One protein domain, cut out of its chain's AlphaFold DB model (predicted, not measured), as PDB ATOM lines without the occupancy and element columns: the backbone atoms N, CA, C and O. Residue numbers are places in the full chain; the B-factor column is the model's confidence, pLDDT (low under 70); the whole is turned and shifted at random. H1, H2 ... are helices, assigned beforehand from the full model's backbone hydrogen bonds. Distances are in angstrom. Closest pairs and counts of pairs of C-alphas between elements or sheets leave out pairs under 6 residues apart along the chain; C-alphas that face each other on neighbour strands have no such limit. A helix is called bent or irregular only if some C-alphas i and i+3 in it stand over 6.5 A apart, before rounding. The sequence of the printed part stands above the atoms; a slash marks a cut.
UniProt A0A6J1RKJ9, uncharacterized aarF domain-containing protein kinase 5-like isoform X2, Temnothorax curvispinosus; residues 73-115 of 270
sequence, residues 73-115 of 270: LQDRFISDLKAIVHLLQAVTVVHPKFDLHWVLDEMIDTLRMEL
ATOM      1  N   LEU A  73      18.297 -15.167   0.740       71.19
ATOM      2  CA  LEU A  73      17.083 -14.836   0.026       71.19
ATOM      3  C   LEU A  73      16.198 -16.072  -0.117       71.19
ATOM      4  O   LEU A  73      15.075 -16.045   0.357       71.19
ATOM      5  N   GLN A  74      16.694 -17.177  -0.674       66.50
ATOM      6  CA  GLN A  74      15.847 -18.348  -0.938       66.50
ATOM      7  C   GLN A  74      15.296 -18.992   0.346       66.50
ATOM      8  O   GLN A  74      14.108 -19.319   0.413       66.50
ATOM      9  N   ASP A  75      16.122 -19.112   1.389       67.00
ATOM     10  CA  ASP A  75      15.737 -19.782   2.634       67.00
ATOM     11  C   ASP A  75      14.774 -18.944   3.485       67.00
ATOM     12  O   ASP A  75      13.775 -19.461   3.999       67.00
ATOM     13  N   ARG A  76      15.036 -17.637   3.630       68.25
ATOM     14  CA  ARG A  76      14.144 -16.752   4.395       68.25
ATOM     15  C   ARG A  76      12.859 -16.478   3.640       68.25
ATOM     16  O   ARG A  76      11.791 -16.510   4.243       68.25
ATOM     17  N   PHE A  77      12.941 -16.308   2.324       69.81
ATOM     18  CA  PHE A  77      11.797 -15.969   1.490       69.81
ATOM     19  C   PHE A  77      10.676 -17.003   1.568       69.81
ATOM     20  O   PHE A  77       9.518 -16.641   1.755       69.81
ATOM     21  N   ILE A  78      11.003 -18.297   1.507       68.62
ATOM     22  CA  ILE A  78       9.987 -19.354   1.617       68.62
ATOM     23  C   ILE A  78       9.283 -19.301   2.982       68.62
ATOM     24  O   ILE A  78       8.076 -19.544   3.069       68.62
ATOM     25  N   SER A  79      10.018 -19.003   4.057       72.50
ATOM     26  CA  SER A  79       9.450 -18.883   5.402       72.50
ATOM     27  C   SER A  79       8.596 -17.620   5.553       72.50
ATOM     28  O   SER A  79       7.480 -17.697   6.071       72.50
ATOM     29  N   ASP A  80       9.083 -16.481   5.060       78.31
ATOM     30  CA  ASP A  80       8.390 -15.194   5.115       78.31
ATOM     31  C   ASP A  80       7.101 -15.225   4.287       78.31
ATOM     32  O   ASP A  80       6.045 -14.820   4.776       78.31
ATOM     33  N   LEU A  81       7.137 -15.812   3.086       75.31
ATOM     34  CA  LEU A  81       5.941 -16.029   2.271       75.31
ATOM     35  C   LEU A  81       4.901 -16.873   3.003       75.31
ATOM     36  O   LEU A  81       3.733 -16.499   3.042       75.31
ATOM     37  N   LYS A  82       5.299 -17.991   3.623       76.88
ATOM     38  CA  LYS A  82       4.365 -18.827   4.400       76.88
ATOM     39  C   LYS A  82       3.725 -18.041   5.543       76.88
ATOM     40  O   LYS A  82       2.530 -18.190   5.788       76.88
ATOM     41  N   ALA A  83       4.497 -17.206   6.234       83.00
ATOM     42  CA  ALA A  83       3.973 -16.351   7.292       83.00
ATOM     43  C   ALA A  83       2.963 -15.323   6.750       83.00
ATOM     44  O   ALA A  83       1.896 -15.152   7.342       83.00
ATOM     45  N   ILE A  84       3.259 -14.696   5.607       82.06
ATOM     46  CA  ILE A  84       2.362 -13.747   4.930       82.06
ATOM     47  C   ILE A  84       1.069 -14.439   4.483       82.06
ATOM     48  O   ILE A  84      -0.015 -13.929   4.766       82.06
ATOM     49  N   VAL A  85       1.158 -15.624   3.866       80.31
ATOM     50  CA  VAL A  85      -0.004 -16.440   3.470       80.31
ATOM     51  C   VAL A  85      -0.894 -16.721   4.682       80.31
ATOM     52  O   VAL A  85      -2.097 -16.469   4.638       80.31
ATOM     53  N   HIS A  86      -0.321 -17.193   5.794       82.81
ATOM     54  CA  HIS A  86      -1.092 -17.486   7.006       82.81
ATOM     55  C   HIS A  86      -1.736 -16.233   7.616       82.81
ATOM     56  O   HIS A  86      -2.871 -16.292   8.094       82.81
ATOM     57  N   LEU A  87      -1.041 -15.094   7.596       83.56
ATOM     58  CA  LEU A  87      -1.597 -13.830   8.073       83.56
ATOM     59  C   LEU A  87      -2.782 -13.389   7.206       83.56
ATOM     60  O   LEU A  87      -3.812 -12.990   7.744       83.56
ATOM     61  N   LEU A  88      -2.669 -13.499   5.882       80.06
ATOM     62  CA  LEU A  88      -3.743 -13.151   4.952       80.06
ATOM     63  C   LEU A  88      -4.950 -14.088   5.093       80.06
ATOM     64  O   LEU A  88      -6.090 -13.621   5.113       80.06
ATOM     65  N   GLN A  89      -4.722 -15.383   5.319       77.31
ATOM     66  CA  GLN A  89      -5.785 -16.323   5.682       77.31
ATOM     67  C   GLN A  89      -6.494 -15.906   6.982       77.31
ATOM     68  O   GLN A  89      -7.719 -15.903   7.052       77.31
ATOM     69  N   ALA A  90      -5.756 -15.477   8.008       81.88
ATOM     70  CA  ALA A  90      -6.368 -14.972   9.239       81.88
ATOM     71  C   ALA A  90      -7.154 -13.663   9.016       81.88
ATOM     72  O   ALA A  90      -8.246 -13.493   9.560       81.88
ATOM     73  N   VAL A  91      -6.635 -12.748   8.192       82.00
ATOM     74  CA  VAL A  91      -7.309 -11.483   7.855       82.00
ATOM     75  C   VAL A  91      -8.595 -11.736   7.074       82.00
ATOM     76  O   VAL A  91      -9.603 -11.111   7.385       82.00
ATOM     77  N   THR A  92      -8.604 -12.670   6.122       78.94
ATOM     78  CA  THR A  92      -9.812 -13.018   5.352       78.94
ATOM     79  C   THR A  92     -10.910 -13.636   6.217       78.94
ATOM     80  O   THR A  92     -12.087 -13.377   5.968       78.94
ATOM     81  N   VAL A  93     -10.566 -14.355   7.293       78.94
ATOM     82  CA  VAL A  93     -11.549 -14.815   8.294       78.94
ATOM     83  C   VAL A  93     -12.233 -13.634   8.996       78.94
ATOM     84  O   VAL A  93     -13.442 -13.668   9.225       78.94
ATOM     85  N   VAL A  94     -11.484 -12.575   9.324       81.81
ATOM     86  CA  VAL A  94     -12.009 -11.375  10.007       81.81
ATOM     87  C   VAL A  94     -12.679 -10.399   9.026       81.81
ATOM     88  O   VAL A  94     -13.655  -9.731   9.369       81.81
ATOM     89  N   HIS A  95     -12.198 -10.344   7.783       80.31
ATOM     90  CA  HIS A  95     -12.653  -9.454   6.718       80.31
ATOM     91  C   HIS A  95     -12.894 -10.230   5.408       80.31
ATOM     92  O   HIS A  95     -12.116 -10.103   4.463       80.31
ATOM     93  N   PRO A  96     -14.023 -10.956   5.279       71.38
ATOM     94  CA  PRO A  96     -14.296 -11.836   4.130       71.38
ATOM     95  C   PRO A  96     -14.411 -11.125   2.777       71.38
ATOM     96  O   PRO A  96     -14.419 -11.763   1.734       71.38
ATOM     97  N   LYS A  97     -14.548  -9.794   2.784       73.69
ATOM     98  CA  LYS A  97     -14.602  -8.962   1.573       73.69
ATOM     99  C   LYS A  97     -13.218  -8.561   1.052       73.69
ATOM    100  O   LYS A  97     -13.145  -7.897   0.026       73.69
ATOM    101  N   PHE A  98     -12.154  -8.889   1.779       69.38
ATOM    102  CA  PHE A  98     -10.788  -8.479   1.476       69.38
ATOM    103  C   PHE A  98      -9.977  -9.694   1.016       69.38
ATOM    104  O   PHE A  98      -9.091 -10.163   1.722       69.38
ATOM    105  N   ASP A  99     -10.331 -10.244  -0.147       70.44
ATOM    106  CA  ASP A  99      -9.614 -11.383  -0.721       70.44
ATOM    107  C   ASP A  99      -8.356 -10.908  -1.464       70.44
ATOM    108  O   ASP A  99      -8.428 -10.365  -2.567       70.44
ATOM    109  N   LEU A 100      -7.205 -11.071  -0.811       74.81
ATOM    110  CA  LEU A 100      -5.879 -10.739  -1.340       74.81
ATOM    111  C   LEU A 100      -5.106 -11.975  -1.822       74.81
ATOM    112  O   LEU A 100      -3.943 -11.838  -2.196       74.81
ATOM    113  N   HIS A 101      -5.709 -13.170  -1.802       74.69
ATOM    114  CA  HIS A 101      -4.993 -14.394  -2.173       74.69
ATOM    115  C   HIS A 101      -4.501 -14.338  -3.620       74.69
ATOM    116  O   HIS A 101      -3.343 -14.637  -3.867       74.69
ATOM    117  N   TRP A 102      -5.327 -13.836  -4.543       76.75
ATOM    118  CA  TRP A 102      -4.942 -13.696  -5.951       76.75
ATOM    119  C   TRP A 102      -3.734 -12.765  -6.160       76.75
ATOM    120  O   TRP A 102      -2.884 -13.052  -6.993       76.75
ATOM    121  N   VAL A 103      -3.617 -11.675  -5.383       78.31
ATOM    122  CA  VAL A 103      -2.450 -10.769  -5.441       78.31
ATOM    123  C   VAL A 103      -1.204 -11.489  -4.946       78.31
ATOM    124  O   VAL A 103      -0.118 -11.323  -5.489       78.31
ATOM    125  N   LEU A 104      -1.361 -12.269  -3.880       78.06
ATOM    126  CA  LEU A 104      -0.261 -12.995  -3.274       78.06
ATOM    127  C   LEU A 104       0.254 -14.106  -4.190       78.06
ATOM    128  O   LEU A 104       1.465 -14.257  -4.303       78.06
ATOM    129  N   ASP A 105      -0.644 -14.846  -4.838       80.00
ATOM    130  CA  ASP A 105      -0.285 -15.888  -5.800       80.00
ATOM    131  C   ASP A 105       0.533 -15.286  -6.954       80.00
ATOM    132  O   ASP A 105       1.638 -15.754  -7.227       80.00
ATOM    133  N   GLU A 106       0.077 -14.161  -7.516       81.69
ATOM    134  CA  GLU A 106       0.798 -13.420  -8.561       81.69
ATOM    135  C   GLU A 106       2.188 -12.948  -8.093       81.69
ATOM    136  O   GLU A 106       3.190 -13.099  -8.796       81.69
ATOM    137  N   MET A 107       2.282 -12.404  -6.873       80.94
ATOM    138  CA  MET A 107       3.564 -11.991  -6.294       80.94
ATOM    139  C   MET A 107       4.510 -13.180  -6.103       80.94
ATOM    140  O   MET A 107       5.705 -13.055  -6.366       80.94
ATOM    141  N   ILE A 108       4.005 -14.325  -5.636       81.38
ATOM    142  CA  ILE A 108       4.805 -15.539  -5.436       81.38
ATOM    143  C   ILE A 108       5.349 -16.039  -6.771       81.38
ATOM    144  O   ILE A 108       6.529 -16.389  -6.842       81.38
ATOM    145  N   ASP A 109       4.520 -16.070  -7.810       83.75
ATOM    146  CA  ASP A 109       4.928 -16.541  -9.131       83.75
ATOM    147  C   ASP A 109       5.937 -15.586  -9.778       83.75
ATOM    148  O   ASP A 109       6.990 -16.037 -10.235       83.75
ATOM    149  N   THR A 110       5.712 -14.271  -9.685       84.56
ATOM    150  CA  THR A 110       6.679 -13.247 -10.119       84.56
ATOM    151  C   THR A 110       8.031 -13.433  -9.431       84.56
ATOM    152  O   THR A 110       9.075 -13.502 -10.078       84.56
ATOM    153  N   LEU A 111       8.028 -13.593  -8.107       82.12
ATOM    154  CA  LEU A 111       9.259 -13.746  -7.334       82.12
ATOM    155  C   LEU A 111       9.971 -15.068  -7.633       82.12
ATOM    156  O   LEU A 111      11.198 -15.110  -7.649       82.12
ATOM    157  N   ARG A 112       9.237 -16.153  -7.911       84.31
ATOM    158  CA  ARG A 112       9.845 -17.409  -8.380       84.31
ATOM    159  C   ARG A 112      10.565 -17.227  -9.709       84.31
ATOM    160  O   ARG A 112      11.635 -17.806  -9.872       84.31
ATOM    161  N   MET A 113       9.996 -16.445 -10.627       87.56
ATOM    162  CA  MET A 113      10.645 -16.128 -11.900       87.56
ATOM    163  C   MET A 113      11.914 -15.295 -11.689       87.56
ATOM    164  O   MET A 113      12.948 -15.634 -12.256       87.56
ATOM    165  N   GLU A 114      11.882 -14.283 -10.814       86.81
ATOM    166  CA  GLU A 114      13.075 -13.476 -10.504       86.81
ATOM    167  C   GLU A 114      14.187 -14.258  -9.775       86.81
ATOM    168  O   GLU A 114      15.364 -13.910  -9.875       86.81
ATOM    169  N   LEU A 115      13.835 -15.317  -9.039       88.25
ATOM    170  CA  LEU A 115      14.782 -16.187  -8.333       88.25
ATOM    171  C   LEU A 115      15.396 -17.284  -9.217       88.25
ATOM    172  O   LEU A 115      16.270 -18.014  -8.742       88.25
TER     173      LEU A 115
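Overview. This is residues 73 to 115 of the 270 residues of the protein "uncharacterized aarF domain-containing protein kinase 5-like isoform X2" of Temnothorax curvispinosus (UniProt A0A6J1RKJ9). The domain is a flat, elongated helical hairpin: the long helix H1 runs along the whole length, and the shorter helix H2 folds back beside it, nearly antiparallel, so that both ends of the printed part lie at the same end of the hairpin. The loop of residues 95 to 100 makes the turn at the other end. The printed part has 43 residues with two named helices, H1 then H2, and no named strand; its class is all helix. It is only just loose, close to compact, with a radius of gyration of the C-alphas of 11.4 A, and the C-alphas span 32 by 17 by 6 A.

Arrangement. H1, residues 73 to 94, and H2, residues 101 to 114, form a helical hairpin and run opposite ways at a shallow tilt of 8 degrees. They touch, with 4 pairs of C-alphas within 8 A, and H1 does so with residues 81 to 88 alone. The closest C-alphas of the two are those of Leu 88 and His 101, 7.3 A apart, while the centres stand 12.2 A apart. In H2 every O i to N i+4 pair is within hydrogen-bond range; in H1 17 of 18 are.

Along the chain. H1 has 22 residues and measures 31.0 A from C-alpha 73 at (17.083, -14.836, 0.026) to C-alpha 94 at (-12.009, -11.375, 10.007). H2 has 14 residues and measures 19.9 A from its first to its last C-alpha, ending with C-alpha 114 at (13.075, -13.476, -10.504). Neither helix is bent.

Size, cuts and confidence. The two C-alphas farthest apart are those of Val 94 and Leu 115, at 32.8 A, while the first and last printed C-alphas, of Leu 73 and Leu 115, are 8.8 A apart. The link from H1 to H2, 6 residues, is short. The printed part has no cut. The mean pLDDT of the printed part is 78.1, and residues 74 to 78 and residue 98 are under 70.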